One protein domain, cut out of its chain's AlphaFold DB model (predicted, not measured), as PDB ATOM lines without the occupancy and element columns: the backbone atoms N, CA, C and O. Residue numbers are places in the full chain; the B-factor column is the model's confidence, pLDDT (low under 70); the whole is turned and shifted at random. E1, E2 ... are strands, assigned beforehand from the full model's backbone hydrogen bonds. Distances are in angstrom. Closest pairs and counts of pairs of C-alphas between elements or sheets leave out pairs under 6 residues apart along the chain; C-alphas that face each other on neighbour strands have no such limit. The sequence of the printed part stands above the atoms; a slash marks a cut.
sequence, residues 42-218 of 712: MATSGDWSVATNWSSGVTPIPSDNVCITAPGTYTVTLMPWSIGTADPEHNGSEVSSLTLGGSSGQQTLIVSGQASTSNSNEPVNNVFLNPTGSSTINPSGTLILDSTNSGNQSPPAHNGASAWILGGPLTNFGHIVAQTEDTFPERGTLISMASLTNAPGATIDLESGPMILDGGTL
ATOM      1  N   MET A  42      59.294 -20.517  36.337       87.38
ATOM      2  CA  MET A  42      58.441 -21.649  35.978       87.38
ATOM      3  C   MET A  42      57.656 -22.104  37.208       87.38
ATOM      4  O   MET A  42      58.106 -22.984  37.947       87.38
ATOM      5  N   ALA A  43      56.513 -21.466  37.449       92.44
ATOM      6  CA  ALA A  43      55.623 -21.871  38.526       92.44
ATOM      7  C   ALA A  43      54.727 -23.044  38.106       92.44
ATOM      8  O   ALA A  43      54.423 -23.225  36.924       92.44
ATOM      9  N   THR A  44      54.316 -23.840  39.086       96.06
ATOM     10  CA  THR A  44      53.477 -25.031  38.909       96.06
ATOM     11  C   THR A  44      52.188 -24.924  39.725       96.06
ATOM     12  O   THR A  44      52.069 -24.091  40.627       96.06
ATOM     13  N   SER A  45      51.192 -25.748  39.390       97.31
ATOM     14  CA  SER A  45      49.933 -25.806  40.141       97.31
ATOM     15  C   SER A  45      50.128 -26.447  41.514       97.31
ATOM     16  O   SER A  45      50.929 -27.373  41.652       97.31
ATOM     17  N   GLY A  46      49.368 -26.009  42.514       94.75
ATOM     18  CA  GLY A  46      49.419 -26.601  43.849       94.75
ATOM     19  C   GLY A  46      48.603 -25.861  44.902       94.75
ATOM     20  O   GLY A  46      47.854 -24.931  44.604       94.75
ATOM     21  N   ASP A  47      48.789 -26.283  46.149       91.69
ATOM     22  CA  ASP A  47      47.964 -25.862  47.279       91.69
ATOM     23  C   ASP A  47      48.528 -24.629  47.991       91.69
ATOM     24  O   ASP A  47      49.705 -24.605  48.376       91.69
ATOM     25  N   TRP A  48      47.676 -23.620  48.203       92.75
ATOM     26  CA  TRP A  48      48.012 -22.353  48.863       92.75
ATOM     27  C   TRP A  48      48.631 -22.566  50.247       92.75
ATOM     28  O   TRP A  48      49.558 -21.859  50.632       92.75
ATOM     29  N   SER A  49      48.136 -23.545  51.004       87.56
ATOM     30  CA  SER A  49      48.530 -23.773  52.398       87.56
ATOM     31  C   SER A  49      49.943 -24.354  52.566       87.56
ATOM     32  O   SER A  49      50.468 -24.375  53.681       87.56
ATOM     33  N   VAL A  50      50.595 -24.793  51.484       89.00
ATOM     34  CA  VAL A  50      51.921 -25.422  51.533       89.00
ATOM     35  C   VAL A  50      53.024 -24.361  51.511       89.00
ATOM     36  O   VAL A  50      53.350 -23.787  50.474       89.00
ATOM     37  N   ALA A  51      53.660 -24.157  52.664       88.94
ATOM     38  CA  ALA A  51      54.711 -23.162  52.884       88.94
ATOM     39  C   ALA A  51      55.857 -23.197  51.848       88.94
ATOM     40  O   ALA A  51      56.329 -22.153  51.405       88.94
ATOM     41  N   THR A  52      56.282 -24.388  51.405       91.75
ATOM     42  CA  THR A  52      57.365 -24.544  50.414       91.75
ATOM     43  C   THR A  52      56.981 -24.122  48.997       91.75
ATOM     44  O   THR A  52      57.861 -24.008  48.149       91.75
ATOM     45  N   ASN A  53      55.694 -23.894  48.724       94.19
ATOM     46  CA  ASN A  53      55.230 -23.379  47.436       94.19
ATOM     47  C   ASN A  53      55.385 -21.852  47.332       94.19
ATOM     48  O   ASN A  53      55.161 -21.295  46.258       94.19
ATOM     49  N   TRP A  54      55.777 -21.181  48.419       94.00
ATOM     50  CA  TRP A  54      55.938 -19.734  48.509       94.00
ATOM     51  C   TRP A  54      57.407 -19.324  48.583       94.00
ATOM     52  O   TRP A  54      58.229 -19.986  49.215       94.00
ATOM     53  N   SER A  55      57.741 -18.188  47.971       93.75
ATOM     54  CA  SER A  55      59.113 -17.659  47.923       93.75
ATOM     55  C   SER A  55      59.740 -17.361  49.290       93.75
ATOM     56  O   SER A  55      60.961 -17.420  49.425       93.75
ATOM     57  N   SER A  56      58.927 -17.053  50.304       91.44
ATOM     58  CA  SER A  56      59.387 -16.842  51.680       91.44
ATOM     59  C   SER A  56      59.665 -18.150  52.431       91.44
ATOM     60  O   SER A  56      60.239 -18.118  53.518       91.44
ATOM     61  N   GLY A  57      59.241 -19.295  51.883       89.31
ATOM     62  CA  GLY A  57      59.242 -20.584  52.572       89.31
ATOM     63  C   GLY A  57      58.216 -20.686  53.704       89.31
ATOM     64  O   GLY A  57      58.256 -21.659  54.456       89.31
ATOM     65  N   VAL A  58      57.319 -19.703  53.838       89.06
ATOM     66  CA  VAL A  58      56.201 -19.689  54.789       89.06
ATOM     67  C   VAL A  58      54.902 -19.361  54.065       89.06
ATOM     68  O   VAL A  58      54.884 -18.627  53.073       89.06
ATOM     69  N   THR A  59      53.802 -19.914  54.561       88.94
ATOM     70  CA  THR A  59      52.474 -19.604  54.035       88.94
ATOM     71  C   THR A  59      52.112 -18.140  54.329       88.94
ATOM     72  O   THR A  59      52.488 -17.656  55.399       88.94
ATOM     73  N   PRO A  60      51.425 -17.425  53.413       91.69
ATOM     74  CA  PRO A  60      51.112 -16.013  53.590       91.69
ATOM     75  C   PRO A  60      50.357 -15.696  54.883       91.69
ATOM     76  O   PRO A  60      49.438 -16.421  55.262       91.69
ATOM     77  N   ILE A  61      50.732 -14.584  55.513       89.12
ATOM     78  CA  ILE A  61      50.109 -14.031  56.727       89.12
ATOM     79  C   ILE A  61      49.501 -12.636  56.457       89.12
ATOM     80  O   ILE A  61      49.803 -12.040  55.417       89.12
ATOM     81  N   PRO A  62      48.711 -12.040  57.383       90.75
ATOM     82  CA  PRO A  62      48.007 -10.773  57.137       90.75
ATOM     83  C   PRO A  62      48.880  -9.583  56.703       90.75
ATOM     84  O   PRO A  62      48.377  -8.648  56.088       90.75
ATOM     85  N   SER A  63      50.181  -9.582  57.012       91.19
ATOM     86  CA  SER A  63      51.114  -8.525  56.595       91.19
ATOM     87  C   SER A  63      51.675  -8.699  55.181       91.19
ATOM     88  O   SER A  63      52.330  -7.789  54.671       91.19
ATOM     89  N   ASP A  64      51.467  -9.855  54.552       93.94
ATOM     90  CA  ASP A  64      52.140 -10.213  53.309       93.94
ATOM     91  C   ASP A  64      51.398  -9.688  52.085       93.94
ATOM     92  O   ASP A  64      50.184  -9.839  51.944       93.94
ATOM     93  N   ASN A  65      52.146  -9.119  51.143       95.50
ATOM     94  CA  ASN A  65      51.650  -8.912  49.787       95.50
ATOM     95  C   ASN A  65      51.888 -10.202  49.004       95.50
ATOM     96  O   ASN A  65      53.023 -10.680  48.953       95.50
ATOM     97  N   VAL A  66      50.843 -10.763  48.408       96.19
ATOM     98  CA  VAL A  66      50.884 -12.048  47.709       96.19
ATOM     99  C   VAL A  66      50.877 -11.844  46.198       96.19
ATOM    100  O   VAL A  66      50.029 -11.132  45.664       96.19
ATOM    101  N   CYS A  67      51.802 -12.506  45.498       96.69
ATOM    102  CA  CYS A  67      51.936 -12.420  44.044       96.69
ATOM    103  C   CYS A  67      51.825 -13.792  43.380       96.69
ATOM    104  O   CYS A  67      52.685 -14.653  43.548       96.69
ATOM    105  N   ILE A  68      50.814 -13.964  42.534       97.44
ATOM    106  CA  ILE A  68      50.632 -15.123  41.656       97.44
ATOM    107  C   ILE A  68      50.866 -14.649  40.219       97.44
ATOM    108  O   ILE A  68      49.940 -14.470  39.427       97.44
ATOM    109  N   THR A  69      52.124 -14.315  39.929       95.69
ATOM    110  CA  THR A  69      52.519 -13.542  38.737       95.69
ATOM    111  C   THR A  69      53.660 -14.170  37.941       95.69
ATOM    112  O   THR A  69      54.030 -13.645  36.888       95.69
ATOM    113  N   ALA A  70      54.221 -15.293  38.405       93.06
ATOM    114  CA  ALA A  70      55.225 -16.028  37.645       93.06
ATOM    115  C   ALA A  70      54.638 -16.423  36.272       93.06
ATOM    116  O   ALA A  70      53.487 -16.870  36.230       93.06
ATOM    117  N   PRO A  71      55.375 -16.254  35.157       90.75
ATOM    118  CA  PRO A  71      54.899 -16.641  33.833       90.75
ATOM    119  C   PRO A  71      54.533 -18.127  33.759       90.75
ATOM    120  O   PRO A  71      55.226 -18.968  34.329       90.75
ATOM    121  N   GLY A  72      53.471 -18.458  33.023       91.94
ATOM    122  CA  GLY A  72      53.047 -19.845  32.813       91.94
ATOM    123  C   GLY A  72      51.541 -20.044  32.934       91.94
ATOM    124  O   GLY A  72      50.801 -19.096  33.156       91.94
ATOM    125  N   THR A  73      51.090 -21.285  32.758       96.38
ATOM    126  CA  THR A  73      49.685 -21.663  32.969       96.38
ATOM    127  C   THR A  73      49.606 -22.621  34.143       96.38
ATOM    128  O   THR A  73      50.127 -23.730  34.048       96.38
ATOM    129  N   TYR A  74      49.022 -22.179  35.254       97.00
ATOM    130  CA  TYR A  74      48.927 -22.965  36.484       97.00
ATOM    131  C   TYR A  74      47.780 -22.486  37.374       97.00
ATOM    132  O   TYR A  74      47.249 -21.386  37.208       97.00
ATOM    133  N   THR A  75      47.436 -23.330  38.343       98.06
ATOM    134  CA  THR A  75      46.326 -23.131  39.273       98.06
ATOM    135  C   THR A  75      46.824 -23.201  40.709       98.06
ATOM    136  O   THR A  75      47.470 -24.173  41.101       98.06
ATOM    137  N   VAL A  76      46.505 -22.179  41.492       97.88
ATOM    138  CA  VAL A  76      46.696 -22.143  42.942       97.88
ATOM    139  C   VAL A  76      45.351 -22.419  43.597       97.88
ATOM    140  O   VAL A  76      44.381 -21.728  43.295       97.88
ATOM    141  N   THR A  77      45.287 -23.403  44.488       94.88
ATOM    142  CA  THR A  77      44.042 -23.767  45.178       94.88
ATOM    143  C   THR A  77      44.123 -23.370  46.647       94.88
ATOM    144  O   THR A  77      44.954 -23.885  47.394       94.88
ATOM    145  N   LEU A  78      43.254 -22.454  47.069       92.56
ATOM    146  CA  LEU A  78      42.978 -22.162  48.470       92.56
ATOM    147  C   LEU A  78      41.809 -23.037  48.928       92.56
ATOM    148  O   LEU A  78      40.709 -22.944  48.394       92.56
ATOM    149  N   MET A  79      42.062 -23.878  49.922       85.25
ATOM    150  CA  MET A  79      41.100 -24.793  50.541       85.25
ATOM    151  C   MET A  79      41.203 -24.660  52.073       85.25
ATOM    152  O   MET A  79      42.140 -24.003  52.545       85.25
ATOM    153  N   PRO A  80      40.285 -25.242  52.870       77.12
ATOM    154  CA  PRO A  80      40.343 -25.141  54.325       77.12
ATOM    155  C   PRO A  80      41.696 -25.625  54.864       77.12
ATOM    156  O   PRO A  80      42.219 -26.651  54.429       77.12
ATOM    157  N   TRP A  81      42.255 -24.900  55.835       63.97
ATOM    158  CA  TRP A  81      43.611 -25.131  56.346       63.97
ATOM    159  C   TRP A  81      43.821 -26.506  57.000       63.97
ATOM    160  O   TRP A  81      44.948 -26.998  57.033       63.97
ATOM    161  N   SER A  82      42.767 -27.157  57.508       55.72
ATOM    162  CA  SER A  82      42.893 -28.425  58.231       55.72
ATOM    163  C   SER A  82      42.020 -29.550  57.663       55.72
ATOM    164  O   SER A  82      40.821 -29.662  57.898       55.72
ATOM    165  N   ILE A  83      42.695 -30.497  57.010       49.50
ATOM    166  CA  ILE A  83      42.402 -31.922  57.178       49.50
ATOM    167  C   ILE A  83      43.572 -32.481  58.012       49.50
ATOM    168  O   ILE A  83      44.541 -33.001  57.468       49.50
ATOM    169  N   GLY A  84      43.528 -32.307  59.343       46.34
ATOM    170  CA  GLY A  84      44.431 -33.008  60.279       46.34
ATOM    171  C   GLY A  84      45.644 -32.265  60.880       46.34
ATOM    172  O   GLY A  84      46.558 -32.940  61.351       46.34
ATOM    173  N   THR A  85      45.685 -30.927  60.930       50.69
ATOM    174  CA  THR A  85      46.713 -30.151  61.674       50.69
ATOM    175  C   THR A  85      46.099 -29.239  62.751       50.69
ATOM    176  O   THR A  85      44.896 -28.995  62.767       50.69
ATOM    177  N   ALA A  86      46.924 -28.806  63.713       43.56
ATOM    178  CA  ALA A  86      46.534 -28.359  65.057       43.56
ATOM    179  C   ALA A  86      45.949 -26.932  65.203       43.56
ATOM    180  O   ALA A  86      45.823 -26.477  66.339       43.56
ATOM    181  N   ASP A  87      45.583 -26.232  64.124       53.00
ATOM    182  CA  ASP A  87      45.039 -24.862  64.203       53.00
ATOM    183  C   ASP A  87      43.520 -24.837  63.881       53.00
ATOM    184  O   ASP A  87      43.141 -25.149  62.748       53.00
ATOM    185  N   PRO A  88      42.642 -24.548  64.868       44.38
ATOM    186  CA  PRO A  88      41.181 -24.578  64.722       44.38
ATOM    187  C   PRO A  88      40.555 -23.494  63.849       44.38
ATOM    188  O   PRO A  88      39.413 -23.681  63.433       44.38
ATOM    189  N   GLU A  89      41.208 -22.339  63.692       49.91
ATOM    190  CA  GLU A  89      40.476 -21.075  63.473       49.91
ATOM    191  C   GLU A  89      40.641 -20.481  62.068       49.91
ATOM    192  O   GLU A  89      40.021 -19.472  61.748       49.91
ATOM    193  N   HIS A  90      41.427 -21.116  61.198       61.84
ATOM    194  CA  HIS A  90      41.766 -20.563  59.887       61.84
ATOM    195  C   HIS A  90      41.112 -21.353  58.749       61.84
ATOM    196  O   HIS A  90      41.716 -22.216  58.122       61.84
ATOM    197  N   ASN A  91      39.855 -21.061  58.431       69.50
ATOM    198  CA  ASN A  91      39.159 -21.623  57.269       69.50
ATOM    199  C   ASN A  91      39.350 -20.771  56.005       69.50
ATOM    200  O   ASN A  91      38.436 -20.582  55.217       69.50
ATOM    201  N   GLY A  92      40.545 -20.224  55.816       80.38
ATOM    202  CA  GLY A  92      40.830 -19.260  54.763       80.38
ATOM    203  C   GLY A  92      42.237 -18.691  54.878       80.38
ATOM    204  O   GLY A  92      43.076 -19.234  55.595       80.38
ATOM    205  N   SER A  93      42.495 -17.593  54.171       87.56
ATOM    206  CA  SER A  93      43.755 -16.852  54.253       87.56
ATOM    207  C   SER A  93      43.488 -15.363  54.406       87.56
ATOM    208  O   SER A  93      42.670 -14.796  53.683       87.56
ATOM    209  N   GLU A  94      44.243 -14.716  55.285       92.06
ATOM    210  CA  GLU A  94      44.293 -13.261  55.415       92.06
ATOM    211  C   GLU A  94      45.634 -12.749  54.892       92.06
ATOM    212  O   GLU A  94      46.678 -13.319  55.208       92.06
ATOM    213  N   VAL A  95      45.614 -11.694  54.077       94.25
ATOM    214  CA  VAL A  95      46.816 -11.118  53.448       94.25
ATOM    215  C   VAL A  95      46.723  -9.593  53.394       94.25
ATOM    216  O   VAL A  95      45.648  -9.014  53.543       94.25
ATOM    217  N   SER A  96      47.840  -8.911  53.147       95.25
ATOM    218  CA  SER A  96      47.847  -7.459  52.932       95.25
ATOM    219  C   SER A  96      47.304  -7.115  51.545       95.25
ATOM    220  O   SER A  96      46.476  -6.225  51.402       95.25
ATOM    221  N   SER A  97      47.717  -7.835  50.502       96.25
ATOM    222  CA  SER A  97      47.182  -7.651  49.146       96.25
ATOM    223  C   SER A  97      47.368  -8.897  48.288       96.25
ATOM    224  O   SER A  97      48.227  -9.730  48.575       96.25
ATOM    225  N   LEU A  98      46.591  -9.002  47.210       97.31
ATOM    226  CA  LEU A  98      46.753  -9.999  46.154       97.31
ATOM    227  C   LEU A  98      47.073  -9.311  44.821       97.31
ATOM    228  O   LEU A  98      46.358  -8.407  44.396       97.31
ATOM    229  N   THR A  99      48.094  -9.798  44.117       97.81
ATOM    230  CA  THR A  99      48.307  -9.558  42.683       97.81
ATOM    231  C   THR A  99      48.241 -10.888  41.936       97.81
ATOM    232  O   THR A  99      49.111 -11.741  42.115       97.81
ATOM    233  N   LEU A 100      47.229 -11.070  41.091       98.19
ATOM    234  CA  LEU A 100      46.994 -12.296  40.321       98.19
ATOM    235  C   LEU A 100      47.163 -12.029  38.824       98.19
ATOM    236  O   LEU A 100      46.541 -11.116  38.304       98.19
ATOM    237  N   GLY A 101      47.967 -12.825  38.121       97.12
ATOM    238  CA  GLY A 101      48.223 -12.672  36.687       97.12
ATOM    239  C   GLY A 101      49.598 -12.066  36.392       97.12
ATOM    240  O   GLY A 101      49.962 -11.006  36.904       97.12
ATOM    241  N   GLY A 102      50.377 -12.764  35.572       92.25
ATOM    242  CA  GLY A 102      51.737 -12.426  35.161       92.25
ATOM    243  C   GLY A 102      51.828 -11.802  33.768       92.25
ATOM    244  O   GLY A 102      50.830 -11.470  33.132       92.25
ATOM    245  N   SER A 103      53.048 -11.675  33.249       91.31
ATOM    246  CA  SER A 103      53.294 -11.100  31.916       91.31
ATOM    247  C   SER A 103      52.891 -12.012  30.748       91.31
ATOM    248  O   SER A 103      52.762 -11.535  29.622       91.31
ATOM    249  N   SER A 104      52.723 -13.318  30.986       92.00
ATOM    250  CA  SER A 104      52.286 -14.297  29.983       92.00
ATOM    251  C   SER A 104      51.728 -15.576  30.622       92.00
ATOM    252  O   SER A 104      52.021 -15.882  31.783       92.00
ATOM    253  N   GLY A 105      50.956 -16.335  29.841       93.81
ATOM    254  CA  GLY A 105      50.220 -17.512  30.311       93.81
ATOM    255  C   GLY A 105      48.918 -17.142  31.028       93.81
ATOM    256  O   GLY A 105      48.442 -16.018  30.875       93.81
ATOM    257  N   GLN A 106      48.346 -18.092  31.768       95.69
ATOM    258  CA  GLN A 106      47.116 -17.911  32.541       95.69
ATOM    259  C   GLN A 106      47.323 -18.374  33.987       95.69
ATOM    260  O   GLN A 106      47.545 -19.556  34.250       95.69
ATOM    261  N   GLN A 107      47.248 -17.444  34.934       98.12
ATOM    262  CA  GLN A 107      47.400 -17.737  36.357       98.12
ATOM    263  C   GLN A 107      46.025 -17.798  37.001       98.12
ATOM    264  O   GLN A 107      45.311 -16.798  37.032       98.12
ATOM    265  N   THR A 108      45.660 -18.964  37.521       98.56
ATOM    266  CA  THR A 108      44.355 -19.172  38.149       98.56
ATOM    267  C   THR A 108      44.506 -19.274  39.660       98.56
ATOM    268  O   THR A 108      45.354 -20.024  40.136       98.56
ATOM    269  N   LEU A 109      43.678 -18.556  40.413       98.44
ATOM    270  CA  LEU A 109      43.485 -18.764  41.846       98.44
ATOM    271  C   LEU A 109      42.068 -19.282  42.068       98.44
ATOM    272  O   LEU A 109      41.115 -18.603  41.706       98.44
ATOM    273  N   ILE A 110      41.937 -20.455  42.676       96.88
ATOM    274  CA  ILE A 110      40.653 -21.029  43.076       96.88
ATOM    275  C   ILE A 110      40.508 -20.874  44.586       96.88
ATOM    276  O   ILE A 110      41.333 -21.390  45.337       96.88
ATOM    277  N   VAL A 111      39.452 -20.199  45.031       94.94
ATOM    278  CA  VAL A 111      38.960 -20.272  46.410       94.94
ATOM    279  C   VAL A 111      37.926 -21.390  46.444       94.94
ATOM    280  O   VAL A 111      36.793 -21.214  46.000       94.94
ATOM    281  N   SER A 112      38.348 -22.563  46.907       91.19
ATOM    282  CA  SER A 112      37.549 -23.783  46.911       91.19
ATOM    283  C   SER A 112      36.808 -23.904  48.239       91.19
ATOM    284  O   SER A 112      37.397 -24.255  49.259       91.19
ATOM    285  N   GLY A 113      35.512 -23.598  48.220       88.12
ATOM    286  CA  GLY A 113      34.574 -23.774  49.323       88.12
ATOM    287  C   GLY A 113      34.345 -25.252  49.616       88.12
ATOM    288  O   GLY A 113      33.341 -25.831  49.206       88.12
ATOM    289  N   GLN A 114      35.288 -25.877  50.317       84.75
ATOM    290  CA  GLN A 114      35.163 -27.261  50.767       84.75
ATOM    291  C   GLN A 114      34.690 -27.334  52.212       84.75
ATOM    292  O   GLN A 114      35.120 -26.548  53.058       84.75
ATOM    293  N   ALA A 115      33.816 -28.292  52.505       77.88
ATOM    294  CA  ALA A 115      33.398 -28.544  53.877       77.88
ATOM    295  C   ALA A 115      34.560 -29.132  54.691       77.88
ATOM    296  O   ALA A 115      35.258 -30.046  54.239       77.88
ATOM    297  N   SER A 116      34.742 -28.651  55.918       76.25
ATOM    298  CA  SER A 116      35.690 -29.239  56.866       76.25
ATOM    299  C   SER A 116      35.124 -29.257  58.282       76.25
ATOM    300  O   SER A 116      34.051 -28.716  58.557       76.25
ATOM    301  N   THR A 117      35.823 -29.929  59.192       72.50
ATOM    302  CA  THR A 117      35.543 -29.886  60.630       72.50
ATOM    303  C   THR A 117      36.701 -29.197  61.325       72.50
ATOM    304  O   THR A 117      37.855 -29.569  61.099       72.50
ATOM    305  N   SER A 118      36.408 -28.236  62.197       69.19
ATOM    306  CA  SER A 118      37.422 -27.660  63.076       69.19
ATOM    307  C   SER A 118      37.975 -28.729  64.027       69.19
ATOM    308  O   SER A 118      37.385 -29.796  64.216       69.19
ATOM    309  N   ASN A 119      39.094 -28.443  64.696       66.38
ATOM    310  CA  ASN A 119      39.643 -29.360  65.702       66.38
ATOM    311  C   ASN A 119      38.745 -29.514  66.953       66.38
ATOM    312  O   ASN A 119      38.955 -30.427  67.750       66.38
ATOM    313  N   SER A 120      37.741 -28.640  67.101       68.81
ATOM    314  CA  SER A 120      36.694 -28.711  68.123       68.81
ATOM    315  C   SER A 120      35.505 -29.571  67.674       68.81
ATOM    316  O   SER A 120      34.506 -29.637  68.381       68.81
ATOM    317  N   ASN A 121      35.615 -30.246  66.520       71.56
ATOM    318  CA  ASN A 121      34.552 -30.998  65.846       71.56
ATOM    319  C   ASN A 121      33.344 -30.148  65.414       71.56
ATOM    320  O   ASN A 121      32.271 -30.697  65.169       71.56
ATOM    321  N   GLU A 122      33.515 -28.832  65.273       73.38
ATOM    322  CA  GLU A 122      32.464 -27.963  64.740       73.38
ATOM    323  C   GLU A 122      32.521 -27.934  63.204       73.38
ATOM    324  O   GLU A 122      33.617 -27.877  62.633       73.38
ATOM    325  N   PRO A 123      31.372 -27.968  62.509       72.75
ATOM    326  CA  PRO A 123      31.333 -27.875  61.057       72.75
ATOM    327  C   PRO A 123      31.749 -26.475  60.591       72.75
ATOM    328  O   PRO A 123      31.162 -25.466  60.979       72.75
ATOM    329  N   VAL A 124      32.735 -26.430  59.702       74.75
ATOM    330  CA  VAL A 124      33.174 -25.226  58.998       74.75
ATOM    331  C   VAL A 124      32.584 -25.268  57.594       74.75
ATOM    332  O   VAL A 124      32.758 -26.242  56.860       74.75
ATOM    333  N   ASN A 125      31.858 -24.210  57.233       79.44
ATOM    334  CA  ASN A 125      30.986 -24.183  56.055       79.44
ATOM    335  C   ASN A 125      31.346 -23.080  55.050       79.44
ATOM    336  O   ASN A 125      30.544 -22.757  54.174       79.44
ATOM    337  N   ASN A 126      32.547 -22.520  55.152       84.00
ATOM    338  CA  ASN A 126      33.046 -21.485  54.259       84.00
ATOM    339  C   ASN A 126      34.568 -21.559  54.110       84.00
ATOM    340  O   ASN A 126      35.266 -21.949  55.047       84.00
ATOM    341  N   VAL A 127      35.061 -21.126  52.948       88.75
ATOM    342  CA  VAL A 127      36.473 -20.843  52.682       88.75
ATOM    343  C   VAL A 127      36.616 -19.412  52.213       88.75
ATOM    344  O   VAL A 127      35.922 -19.016  51.280       88.75
ATOM    345  N   PHE A 128      37.496 -18.636  52.843       90.94
ATOM    346  CA  PHE A 128      37.641 -17.217  52.523       90.94
ATOM    347  C   PHE A 128      39.059 -16.811  52.121       90.94
ATOM    348  O   PHE A 128      40.051 -17.344  52.616       90.94
ATOM    349  N   LEU A 129      39.145 -15.795  51.267       94.94
ATOM    350  CA  LEU A 129      40.346 -15.000  51.044       94.94
ATOM    351  C   LEU A 129      40.074 -13.553  51.480       94.94
ATOM    352  O   LEU A 129      39.156 -12.920  50.962       94.94
ATOM    353  N   ASN A 130      40.875 -13.040  52.414       94.56
ATOM    354  CA  ASN A 130      40.709 -11.716  53.015       94.56
ATOM    355  C   ASN A 130      41.942 -10.814  52.797       94.56
ATOM    356  O   ASN A 130      42.810 -10.733  53.673       94.56
ATOM    357  N   PRO A 131      42.088 -10.163  51.628       94.69
ATOM    358  CA  PRO A 131      43.066  -9.101  51.442       94.69
ATOM    359  C   PRO A 131      42.619  -7.825  52.161       94.69
ATOM    360  O   PRO A 131      41.606  -7.234  51.812       94.69
ATOM    361  N   THR A 132      43.392  -7.345  53.129       93.62
ATOM    362  CA  THR A 132      43.053  -6.141  53.914       93.62
ATOM    363  C   THR A 132      43.329  -4.826  53.173       93.62
ATOM    364  O   THR A 132      42.710  -3.802  53.461       93.62
ATOM    365  N   GLY A 133      44.237  -4.844  52.198       93.50
ATOM    366  CA  GLY A 133      44.592  -3.731  51.322       93.50
ATOM    367  C   GLY A 133      44.154  -3.936  49.869       93.50
ATOM    368  O   GLY A 133      43.454  -4.886  49.516       93.50
ATOM    369  N   SER A 134      44.569  -3.011  49.001       95.31
ATOM    370  CA  SER A 134      44.185  -3.020  47.586       95.31
ATOM    371  C   SER A 134      44.767  -4.217  46.836       95.31
ATOM    372  O   SER A 134      45.975  -4.440  46.855       95.31
ATOM    373  N   SER A 135      43.914  -4.935  46.112       97.38
ATOM    374  CA  SER A 135      44.266  -6.116  45.320       97.38
ATOM    375  C   SER A 135      43.969  -5.921  43.833       97.38
ATOM    376  O   SER A 135      43.130  -5.103  43.449       97.38
ATOM    377  N   THR A 136      44.672  -6.659  42.976       97.94
ATOM    378  CA  THR A 136      44.542  -6.579  41.515       97.94
ATOM    379  C   THR A 136      44.540  -7.965  40.872       97.94
ATOM    380  O   THR A 136      45.401  -8.795  41.162       97.94
ATOM    381  N   ILE A 137      43.613  -8.185  39.941       98.44
ATOM    382  CA  ILE A 137      43.662  -9.290  38.976       98.44
ATOM    383  C   ILE A 137      44.079  -8.682  37.639       98.44
ATOM    384  O   ILE A 137      43.348  -7.889  37.061       98.44
ATOM    385  N   ASN A 138      45.275  -8.999  37.169       98.06
ATOM    386  CA  ASN A 138      45.810  -8.573  35.882       98.06
ATOM    387  C   ASN A 138      45.124  -9.323  34.720       98.06
ATOM    388  O   ASN A 138      44.488 -10.347  34.955       98.06
ATOM    389  N   PRO A 139      45.285  -8.884  33.455       97.44
ATOM    390  CA  PRO A 139      44.589  -9.480  32.302       97.44
ATOM    391  C   PRO A 139      44.776 -10.991  32.084       97.44
ATOM    392  O   PRO A 139      43.927 -11.636  31.483       97.44
ATOM    393  N   SER A 140      45.891 -11.558  32.544       97.00
ATOM    394  CA  SER A 140      46.214 -12.995  32.498       97.00
ATOM    395  C   SER A 140      45.736 -13.775  33.731       97.00
ATOM    396  O   SER A 140      45.918 -14.990  33.805       97.00
ATOM    397  N   GLY A 141      45.179 -13.079  34.721       98.31
ATOM    398  CA  GLY A 141      44.701 -13.643  35.971       98.31
ATOM    399  C   GLY A 141      43.246 -14.099  35.885       98.31
ATOM    400  O   GLY A 141      42.395 -13.388  35.348       98.31
ATOM    401  N   THR A 142      42.962 -15.256  36.480       98.62
ATOM    402  CA  THR A 142      41.606 -15.783  36.663       98.62
ATOM    403  C   THR A 142      41.375 -16.105  38.138       98.62
ATOM    404  O   THR A 142      42.030 -16.988  38.686       98.62
ATOM    405  N   LEU A 143      40.454 -15.404  38.795       98.44
ATOM    406  CA  LEU A 143      39.988 -15.752  40.140       98.44
ATOM    407  C   LEU A 143      38.708 -16.580  40.022       98.44
ATOM    408  O   LEU A 143      37.748 -16.124  39.413       98.44
ATOM    409  N   ILE A 144      38.673 -17.757  40.633       97.81
ATOM    410  CA  ILE A 144      37.490 -18.615  40.686       97.81
ATOM    411  C   ILE A 144      37.034 -18.714  42.139       97.81
ATOM    412  O   ILE A 144      37.793 -19.148  43.005       97.81
ATOM    413  N   LEU A 145      35.795 -18.311  42.401       95.69
ATOM    414  CA  LEU A 145      35.080 -18.603  43.636       95.69
ATOM    415  C   LEU A 145      34.229 -19.839  43.378       95.69
ATOM    416  O   LEU A 145      33.295 -19.795  42.576       95.69
ATOM    417  N   ASP A 146      34.582 -20.937  44.030       93.06
ATOM    418  CA  ASP A 146      33.987 -22.237  43.765       93.06
ATOM    419  C   ASP A 146      33.347 -22.803  45.030       93.06
ATOM    420  O   ASP A 146      34.030 -23.335  45.906       93.06
ATOM    421  N   SER A 147      32.027 -22.661  45.147       90.12
ATOM    422  CA  SER A 147      31.247 -23.307  46.202       90.12
ATOM    423  C   SER A 147      31.028 -24.781  45.836       90.12
ATOM    424  O   SER A 147      29.985 -25.158  45.292       90.12
ATOM    425  N   THR A 148      32.040 -25.603  46.114       84.88
ATOM    426  CA  THR A 148      32.096 -27.015  45.701       84.88
ATOM    427  C   THR A 148      31.156 -27.909  46.508       84.88
ATOM    428  O   THR A 148      30.743 -27.562  47.613       84.88
ATOM    429  N   ASN A 149      30.901 -29.122  46.009       78.62
ATOM    430  CA  ASN A 149      30.266 -30.214  46.764       78.62
ATOM    431  C   ASN A 149      31.279 -31.160  47.453       78.62
ATOM    432  O   ASN A 149      30.928 -32.292  47.802       78.62
ATOM    433  N   SER A 150      32.535 -30.720  47.583       74.06
ATOM    434  CA  SER A 150      33.673 -31.516  48.051       74.06
ATOM    435  C   SER A 150      34.098 -31.148  49.476       74.06
ATOM    436  O   SER A 150      33.981 -30.002  49.898       74.06
ATOM    437  N   GLY A 151      34.634 -32.110  50.229       71.25
ATOM    438  CA  GLY A 151      35.067 -31.899  51.611       71.25
ATOM    439  C   GLY A 151      34.991 -33.170  52.454       71.25
ATOM    440  O   GLY A 151      34.464 -34.192  52.016       71.25
ATOM    441  N   ASN A 152      35.523 -33.107  53.676       64.12
ATOM    442  CA  ASN A 152      35.450 -34.192  54.659       64.12
ATOM    443  C   ASN A 152      34.548 -33.750  55.817       64.12
ATOM    444  O   ASN A 152      34.910 -32.806  56.518       64.12
ATOM    445  N   GLN A 153      33.432 -34.445  56.078       62.44
ATOM    446  CA  GLN A 153      32.655 -34.224  57.307       62.44
ATOM    447  C   GLN A 153      32.212 -35.502  58.026       62.44
ATOM    448  O   GLN A 153      32.012 -36.566  57.438       62.44
ATOM    449  N   SER A 154      32.076 -35.342  59.347       51.09
ATOM    450  CA  SER A 154      31.432 -36.265  60.280       51.09
ATOM    451  C   SER A 154      29.923 -35.941  60.367       51.09
ATOM    452  O   SER A 154      29.556 -34.769  60.267       51.09
ATOM    453  N   PRO A 155      29.026 -36.931  60.545       48.66
ATOM    454  CA  PRO A 155      27.572 -36.720  60.582       48.66
ATOM    455  C   PRO A 155      27.137 -35.707  61.660       48.66
ATOM    456  O   PRO A 155      27.695 -35.745  62.759       48.66
ATOM    457  N   PRO A 156      26.112 -34.859  61.416       49.78
ATOM    458  CA  PRO A 156      25.047 -35.014  60.414       49.78
ATOM    459  C   PRO A 156      25.208 -34.166  59.130       49.78
ATOM    460  O   PRO A 156      24.210 -33.910  58.460       49.78
ATOM    461  N   ALA A 157      26.414 -33.707  58.787       56.84
ATOM    462  CA  ALA A 157      26.592 -32.533  57.929       56.84
ATOM    463  C   ALA A 157      27.091 -32.800  56.479       56.84
ATOM    464  O   ALA A 157      27.537 -33.896  56.138       56.84
ATOM    465  N   HIS A 158      26.870 -31.800  55.613       61.81
ATOM    466  CA  HIS A 158      26.897 -31.843  54.140       61.81
ATOM    467  C   HIS A 158      28.311 -31.742  53.533       61.81
ATOM    468  O   HIS A 158      29.230 -31.245  54.173       61.81
ATOM    469  N   ASN A 159      28.467 -32.167  52.272       60.19
ATOM    470  CA  ASN A 159      29.776 -32.286  51.620       60.19
ATOM    471  C   ASN A 159      30.344 -30.982  51.020       60.19
ATOM    472  O   ASN A 159      31.493 -31.020  50.620       60.19
ATOM    473  N   GLY A 160      29.613 -29.861  50.936       70.94
ATOM    474  CA  GLY A 160      30.093 -28.613  50.307       70.94
ATOM    475  C   GLY A 160      30.200 -27.420  51.258       70.94
ATOM    476  O   GLY A 160      29.719 -27.510  52.381       70.94
ATOM    477  N   ALA A 161      30.823 -26.308  50.842       79.25
ATOM    478  CA  ALA A 161      30.940 -25.047  51.596       79.25
ATOM    479  C   ALA A 161      30.954 -23.809  50.682       79.25
ATOM    480  O   ALA A 161      31.198 -23.911  49.487       79.25
ATOM    481  N   SER A 162      30.698 -22.629  51.247       87.56
ATOM    482  CA  SER A 162      30.685 -21.371  50.492       87.56
ATOM    483  C   SER A 162      32.104 -20.862  50.195       87.56
ATOM    484  O   SER A 162      32.999 -21.022  51.024       87.56
ATOM    485  N   ALA A 163      32.317 -20.204  49.051       91.62
ATOM    486  CA  ALA A 163      33.602 -19.596  48.677       91.62
ATOM    487  C   ALA A 163      33.525 -18.067  48.728       91.62
ATOM    488  O   ALA A 163      32.689 -17.458  48.057       91.62
ATOM    489  N   TRP A 164      34.359 -17.447  49.561       92.25
ATOM    490  CA  TRP A 164      34.263 -16.032  49.908       92.25
ATOM    491  C   TRP A 164      35.524 -15.266  49.508       92.25
ATOM    492  O   TRP A 164      36.647 -15.727  49.714       92.25
ATOM    493  N   ILE A 165      35.336 -14.044  49.025       93.50
ATOM    494  CA  ILE A 165      36.384 -13.025  48.997       93.50
ATOM    495  C   ILE A 165      35.876 -11.782  49.720       93.50
ATOM    496  O   ILE A 165      34.761 -11.324  49.467       93.50
ATOM    497  N   LEU A 166      36.660 -11.265  50.660       91.88
ATOM    498  CA  LEU A 166      36.252 -10.143  51.504       91.88
ATOM    499  C   LEU A 166      37.431  -9.228  51.849       91.88
ATOM    500  O   LEU A 166      38.574  -9.633  51.701       91.88
ATOM    501  N   GLY A 167      37.173  -7.994  52.279       92.25
ATOM    502  CA  GLY A 167      38.225  -7.079  52.740       92.25
ATOM    503  C   GLY A 167      38.347  -5.795  51.917       92.25
ATOM    504  O   GLY A 167      37.358  -5.107  51.673       92.25
ATOM    505  N   GLY A 168      39.573  -5.415  51.562       92.62
ATOM    506  CA  GLY A 168      39.928  -4.162  50.895       92.62
ATOM    507  C   GLY A 168      39.454  -4.055  49.436       92.62
ATOM    508  O   GLY A 168      38.742  -4.918  48.934       92.62
ATOM    509  N   PRO A 169      39.809  -2.975  48.721       95.38
ATOM    510  CA  PRO A 169      39.430  -2.788  47.319       95.38
ATOM    511  C   PRO A 169      40.036  -3.845  46.379       95.38
ATOM    512  O   PRO A 169      41.223  -4.154  46.478       95.38
ATOM    513  N   LEU A 170      39.271  -4.323  45.395       96.69
ATOM    514  CA  LEU A 170      39.738  -5.212  44.324       96.69
ATOM    515  C   LEU A 170      39.495  -4.586  42.950       96.69
ATOM    516  O   LEU A 170      38.375  -4.206  42.616       96.69
ATOM    517  N   THR A 171      40.537  -4.516  42.121       98.25
ATOM    518  CA  THR A 171      40.407  -4.144  40.702       98.25
ATOM    519  C   THR A 171      40.647  -5.356  39.810       98.25
ATOM    520  O   THR A 171      41.714  -5.968  39.852       98.25
ATOM    521  N   ASN A 172      39.663  -5.692  38.983       98.44
ATOM    522  CA  ASN A 172      39.736  -6.770  38.008       98.44
ATOM    523  C   ASN A 172      40.030  -6.222  36.608       98.44
ATOM    524  O   ASN A 172      39.206  -5.512  36.043       98.44
ATOM    525  N   PHE A 173      41.175  -6.586  36.039       98.50
ATOM    526  CA  PHE A 173      41.530  -6.418  34.626       98.50
ATOM    527  C   PHE A 173      41.487  -7.742  33.844       98.50
ATOM    528  O   PHE A 173      41.655  -7.720  32.626       98.50
ATOM    529  N   GLY A 174      41.325  -8.871  34.536       98.12
ATOM    530  CA  GLY A 174      41.286 -10.214  33.967       98.12
ATOM    531  C   GLY A 174      39.890 -10.812  34.062       98.12
ATOM    532  O   GLY A 174      38.919 -10.234  33.568       98.12
ATOM    533  N   HIS A 175      39.798 -11.979  34.696       98.50
ATOM    534  CA  HIS A 175      38.572 -12.767  34.769       98.50
ATOM    535  C   HIS A 175      38.244 -13.164  36.210       98.50
ATOM    536  O   HIS A 175      39.106 -13.670  36.929       98.50
ATOM    537  N   ILE A 176      36.996 -12.962  36.625       98.50
ATOM    538  CA  ILE A 176      36.436 -13.547  37.847       98.50
ATOM    539  C   ILE A 176      35.326 -14.518  37.448       98.50
ATOM    540  O   ILE A 176      34.451 -14.161  36.662       98.50
ATOM    541  N   VAL A 177      35.341 -15.715  38.022       98.00
ATOM    542  CA  VAL A 177      34.292 -16.726  37.871       98.00
ATOM    543  C   VAL A 177      33.691 -17.019  39.237       98.00
ATOM    544  O   VAL A 177      34.419 -17.230  40.205       98.00
ATOM    545  N   ALA A 178      32.367 -17.042  39.312       95.44
ATOM    546  CA  ALA A 178      31.618 -17.507  40.469       95.44
ATOM    547  C   ALA A 178      30.780 -18.723  40.066       95.44
ATOM    548  O   ALA A 178      29.969 -18.650  39.138       95.44
ATOM    549  N   GLN A 179      30.972 -19.838  40.766       93.44
ATOM    550  CA  GLN A 179      30.261 -21.084  40.504       93.44
ATOM    551  C   GLN A 179      29.870 -21.793  41.799       93.44
ATOM    552  O   GLN A 179      30.522 -21.662  42.836       93.44
ATOM    553  N   THR A 180      28.769 -22.533  41.729       88.75
ATOM    554  CA  THR A 180      28.229 -23.314  42.838       88.75
ATOM    555  C   THR A 180      27.869 -24.701  42.329       88.75
ATOM    556  O   THR A 180      26.942 -24.864  41.534       88.75
ATOM    557  N   GLU A 181      28.592 -25.706  42.805       84.38
ATOM    558  CA  GLU A 181      28.315 -27.114  42.510       84.38
ATOM    559  C   GLU A 181      27.373 -27.739  43.546       84.38
ATOM    560  O   GLU A 181      26.665 -28.706  43.251       84.38
ATOM    561  N   ASP A 182      27.370 -27.204  44.772       68.62
ATOM    562  CA  ASP A 182      26.504 -27.685  45.842       68.62
ATOM    563  C   ASP A 182      25.056 -27.208  45.643       68.62
ATOM    564  O   ASP A 182      24.755 -26.021  45.575       68.62
ATOM    565  N   THR A 183      24.129 -28.160  45.567       58.16
ATOM    566  CA  THR A 183      22.690 -27.888  45.438       58.16
ATOM    567  C   THR A 183      22.009 -27.547  46.765       58.16
ATOM    568  O   THR A 183      20.793 -27.337  46.783       58.16
ATOM    569  N   PHE A 184      22.741 -27.544  47.886       61.38
ATOM    570  CA  PHE A 184      22.149 -27.232  49.180       61.38
ATOM    571  C   PHE A 184      21.736 -25.751  49.250       61.38
ATOM    572  O   PHE A 184      22.569 -24.872  49.016       61.38
ATOM    573  N   PRO A 185      20.463 -25.444  49.572       47.81
ATOM    574  CA  PRO A 185      20.032 -24.062  49.749       47.81
ATOM    575  C   PRO A 185      20.883 -23.405  50.848       47.81
ATOM    576  O   PRO A 185      21.181 -24.059  51.841       47.81
ATOM    577  N   GLU A 186      21.257 -22.134  50.657       58.66
ATOM    578  CA  GLU A 186      22.134 -21.304  51.522       58.66
ATOM    579  C   GLU A 186      23.648 -21.367  51.246       58.66
ATOM    580  O   GLU A 186      24.383 -20.529  51.771       58.66
ATOM    581  N   ARG A 187      24.134 -22.279  50.394       66.00
ATOM    582  CA  ARG A 187      25.552 -22.309  49.986       66.00
ATOM    583  C   ARG A 187      25.737 -21.639  48.624       66.00
ATOM    584  O   ARG A 187      24.931 -21.822  47.715       66.00
ATOM    585  N   GLY A 188      26.768 -20.808  48.513       81.31
ATOM    586  CA  GLY A 188      27.032 -20.005  47.325       81.31
ATOM    587  C   GLY A 188      28.365 -19.278  47.409       81.31
ATOM    588  O   GLY A 188      29.177 -19.509  48.308       81.31
ATOM    589  N   THR A 189      28.587 -18.373  46.468       86.69
ATOM    590  CA  THR A 189      29.770 -17.506  46.487       86.69
ATOM    591  C   THR A 189      29.434 -16.175  47.145       86.69
ATOM    592  O   THR A 189      28.310 -15.686  47.035       86.69
ATOM    593  N   LEU A 190      30.395 -15.586  47.852       86.50
ATOM    594  CA  LEU A 190      30.217 -14.296  48.518       86.50
ATOM    595  C   LEU A 190      31.353 -13.354  48.145       86.50
ATOM    596  O   LEU A 190      32.529 -13.718  48.203       86.50
ATOM    597  N   ILE A 191      30.987 -12.127  47.789       88.88
ATOM    598  CA  ILE A 191      31.914 -11.028  47.555       88.88
ATOM    599  C   ILE A 191      31.573  -9.906  48.536       88.88
ATOM    600  O   ILE A 191      30.561  -9.230  48.385       88.88
ATOM    601  N   SER A 192      32.455  -9.689  49.510       87.06
ATOM    602  CA  SER A 192      32.343  -8.652  50.543       87.06
ATOM    603  C   SER A 192      33.574  -7.745  50.536       87.06
ATOM    604  O   SER A 192      34.319  -7.630  51.513       87.06
ATOM    605  N   MET A 193      33.824  -7.121  49.388       85.62
ATOM    606  CA  MET A 193      34.935  -6.188  49.203       85.62
ATOM    607  C   MET A 193      34.480  -4.761  49.504       85.62
ATOM    608  O   MET A 193      33.387  -4.368  49.102       85.62
ATOM    609  N   ALA A 194      35.355  -3.944  50.096       84.81
ATOM    610  CA  ALA A 194      35.112  -2.510  50.270       84.81
ATOM    611  C   ALA A 194      34.731  -1.840  48.935       84.81
ATOM    612  O   ALA A 194      33.834  -0.999  48.875       84.81
ATOM    613  N   SER A 195      35.384  -2.262  47.849       92.62
ATOM    614  CA  SER A 195      34.923  -2.028  46.483       92.62
ATOM    615  C   SER A 195      35.448  -3.095  45.520       92.62
ATOM    616  O   SER A 195      36.534  -3.640  45.710       92.62
ATOM    617  N   LEU A 196      34.684  -3.372  44.463       95.81
ATOM    618  CA  LEU A 196      35.082  -4.215  43.339       95.81
ATOM    619  C   LEU A 196      34.923  -3.432  42.034       95.81
ATOM    620  O   LEU A 196      33.809  -3.121  41.627       95.81
ATOM    621  N   THR A 197      36.023  -3.152  41.345       97.81
ATOM    622  CA  THR A 197      35.999  -2.507  40.027       97.81
ATOM    623  C   THR A 197      36.291  -3.534  38.943       97.81
ATOM    624  O   THR A 197      37.407  -4.041  38.860       97.81
ATOM    625  N   ASN A 198      35.320  -3.807  38.073       98.19
ATOM    626  CA  ASN A 198      35.526  -4.572  36.845       98.19
ATOM    627  C   ASN A 198      35.965  -3.617  35.730       98.19
ATOM    628  O   ASN A 198      35.150  -2.862  35.196       98.19
ATOM    629  N   ALA A 199      37.255  -3.600  35.417       98.38
ATOM    630  CA  ALA A 199      37.851  -2.650  34.487       98.38
ATOM    631  C   ALA A 199      37.420  -2.909  33.026       98.38
ATOM    632  O   ALA A 199      36.922  -3.985  32.690       98.38
ATOM    633  N   PRO A 200      37.627  -1.940  32.113       97.81
ATOM    634  CA  PRO A 200      37.360  -2.148  30.694       97.81
ATOM    635  C   PRO A 200      38.104  -3.370  30.138       97.81
ATOM    636  O   PRO A 200      39.312  -3.503  30.318       97.81
ATOM    637  N   GLY A 201      37.381  -4.242  29.435       96.19
ATOM    638  CA  GLY A 201      37.918  -5.485  28.865       96.19
ATOM    639  C   GLY A 201      37.947  -6.682  29.821       96.19
ATOM    640  O   GLY A 201      38.114  -7.799  29.346       96.19
ATOM    641  N   ALA A 202      37.730  -6.467  31.121       98.38
ATOM    642  CA  ALA A 202      37.651  -7.530  32.114       98.38
ATOM    643  C   ALA A 202      36.262  -8.189  32.147       98.38
ATOM    644  O   ALA A 202      35.258  -7.600  31.719       98.38
ATOM    645  N   THR A 203      36.203  -9.414  32.667       98.56
ATOM    646  CA  THR A 203      34.976 -10.214  32.758       98.56
ATOM    647  C   THR A 203      34.711 -10.682  34.186       98.56
ATOM    648  O   THR A 203      35.630 -11.050  34.920       98.56
ATOM    649  N   ILE A 204      33.435 -10.674  34.571       98.50
ATOM    650  CA  ILE A 204      32.916 -11.369  35.751       98.50
ATOM    651  C   ILE A 204      31.781 -12.269  35.274       98.50
ATOM    652  O   ILE A 204      30.789 -11.761  34.750       98.50
ATOM    653  N   ASP A 205      31.920 -13.578  35.458       98.38
ATOM    654  CA  ASP A 205      30.943 -14.565  35.013       98.38
ATOM    655  C   ASP A 205      30.404 -15.366  36.203       98.38
ATOM    656  O   ASP A 205      31.143 -16.033  36.924       98.38
ATOM    657  N   LEU A 206      29.090 -15.290  36.410       97.00
ATOM    658  CA  LEU A 206      28.352 -16.115  37.360       97.00
ATOM    659  C   LEU A 206      27.788 -17.295  36.574       97.00
ATOM    660  O   LEU A 206      26.818 -17.144  35.824       97.00
ATOM    661  N   GLU A 207      28.417 -18.455  36.710       95.38
ATOM    662  CA  GLU A 207      28.099 -19.634  35.905       95.38
ATOM    663  C   GLU A 207      26.982 -20.478  36.524       95.38
ATOM    664  O   GLU A 207      26.140 -21.025  35.807       95.38
ATOM    665  N   SER A 208      26.933 -20.568  37.856       92.00
ATOM    666  CA  SER A 208      25.940 -21.375  38.573       92.00
ATOM    667  C   SER A 208      25.730 -20.925  40.022       92.00
ATOM    668  O   SER A 208      26.635 -20.402  40.673       92.00
ATOM    669  N   GLY A 209      24.513 -21.161  40.526       89.00
ATOM    670  CA  GLY A 209      24.095 -20.845  41.894       89.00
ATOM    671  C   GLY A 209      24.107 -19.354  42.250       89.00
ATOM    672  O   GLY A 209      24.220 -18.498  41.366       89.00
ATOM    673  N   PRO A 210      23.915 -19.026  43.539       90.19
ATOM    674  CA  PRO A 210      23.898 -17.649  43.999       90.19
ATOM    675  C   PRO A 210      25.314 -17.096  44.221       90.19
ATOM    676  O   PRO A 210      26.153 -17.709  44.884       90.19
ATOM    677  N   MET A 211      25.545 -15.888  43.713       92.06
ATOM    678  CA  MET A 211      26.588 -14.986  44.188       92.06
ATOM    679  C   MET A 211      25.936 -13.888  45.021       92.06
ATOM    680  O   MET A 211      25.049 -13.182  44.535       92.06
ATOM    681  N   ILE A 212      26.395 -13.736  46.255       90.25
ATOM    682  CA  ILE A 212      25.946 -12.705  47.185       90.25
ATOM    683  C   ILE A 212      26.968 -11.568  47.159       90.25
ATOM    684  O   ILE A 212      28.154 -11.786  47.414       90.25
ATOM    685  N   LEU A 213      26.511 -10.361  46.834       89.69
ATOM    686  CA  LEU A 213      27.236  -9.140  47.170       89.69
ATOM    687  C   LEU A 213      26.892  -8.799  48.627       89.69
ATOM    688  O   LEU A 213      25.733  -8.929  49.009       89.69
ATOM    689  N   ASP A 214      27.888  -8.461  49.444       85.94
ATOM    690  CA  ASP A 214      27.673  -8.158  50.864       85.94
ATOM    691  C   ASP A 214      28.528  -6.966  51.317       85.94
ATOM    692  O   ASP A 214      29.746  -7.048  51.453       85.94
ATOM    693  N   GLY A 215      27.888  -5.820  51.529       73.94
ATOM    694  CA  GLY A 215      28.459  -4.664  52.209       73.94
ATOM    695  C   GLY A 215      29.416  -3.794  51.387       73.94
ATOM    696  O   GLY A 215      30.198  -3.046  51.982       73.94
ATOM    697  N   GLY A 216      29.342  -3.832  50.050       82.25
ATOM    698  CA  GLY A 216      30.308  -3.180  49.153       82.25
ATOM    699  C   GLY A 216      29.721  -2.463  47.931       82.25
ATOM    700  O   GLY A 216      28.527  -2.521  47.640       82.25
ATOM    701  N   THR A 217      30.594  -1.775  47.184       91.81
ATOM    702  CA  THR A 217      30.269  -1.201  45.863       91.81
ATOM    703  C   THR A 217      30.952  -1.987  44.748       91.81
ATOM    704  O   THR A 217      32.179  -2.061  44.716       91.81
ATOM    705  N   LEU A 218      30.178  -2.507  43.793       95.50
ATOM    706  CA  LEU A 218      30.679  -3.090  42.549       95.50
ATOM    707  C   LEU A 218      30.487  -2.092  41.400       95.50
ATOM    708  O   LEU A 218      29.363  -1.691  41.118       95.50
TER     709      LEU A 218
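AT A GLANCE: This is residues 42 to 218 of the 712 residues of an uncharacterized protein of Acidimicrobiaceae bacterium (UniProt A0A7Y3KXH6). The chain is wound in five stacked turns, a three-sided solenoid in which each turn adds one strand to each of three sheets that wall a narrow core. Residues 42 to 64 cover the end at E1, and the long links 79 to 91, 113 to 125 and 148 to 161 loop outward from the corner between the second and third sheets. The printed part has 177 residues, no named helix and fifteen named strands, E1 to E15 in order; the class is all strand, with 71 residues, under half, in named elements. The sheets, each parallel throughout, run E1 E4 E7 E10 E13, E2 E5 E8 E11 E14 and E3 E6 E9 E12 E15. The whole is compact, with a radius of gyration of the C-alphas of 15.4 A and spans of 46 by 36 by 26 A.

IN THESE COORDINATES: E1, residues 65 to 68, begins at C-alpha 65 (51.650, -8.912, 49.787). E2 is residues 74 to 78, E3 92 to 95, E4 97 to 100, and E5 107 to 112, 15.7 A long. E6, residues 126 to 131, measures 16.2 A, and E7 is 135 to 137. E8, residues 141 to 147, is the longest strand, 19.5 A from C-alpha 141 (44.701, -13.643, 35.971). E9 is residues 162 to 167, 16.3 A; E10 is 170 to 172; E11 is 175 to 180, 16.8 A. E12 is residues 189 to 193, E13 195 to 198, E14 203 to 206, and E15 210 to 213, ending at C-alpha 213 (27.236, -9.140, 47.170).

HOW THE PARTS SIT: In the first sheet, with edge strands E1 and E13, E1 and E4 are parallel at 11 degrees, N 66 to O 97 being 2.8 A. The second sheet, with edge strands E2 and E14, is twisted; E5 and E8 are parallel at 15 degrees, N 111 to O 144 being 2.8 A. In the third, with edge strands E3 and E15, E9 and E12 are parallel at 4 degrees, N 192 to O 165 being 2.8 A. The second and third sheets form a sandwich, two sheets face to face, with best planes 34 degrees apart. Between them the closest C-alphas of E8 and E9 are those of Ser 147 and Ser 162, 4.7 A. E1 and E9 are apart.

THE WHOLE: The C-alphas of Pro 155 and Pro 200 are the two farthest apart, 46.7 A. The printed part has no cut. The long links are E2 to E3, E5 to E6 and E8 to E9. Mean pLDDT of the printed part is 86.0; residues 81 to 91, 118 to 120, 152 to 159 and 182 to 187 are under 70.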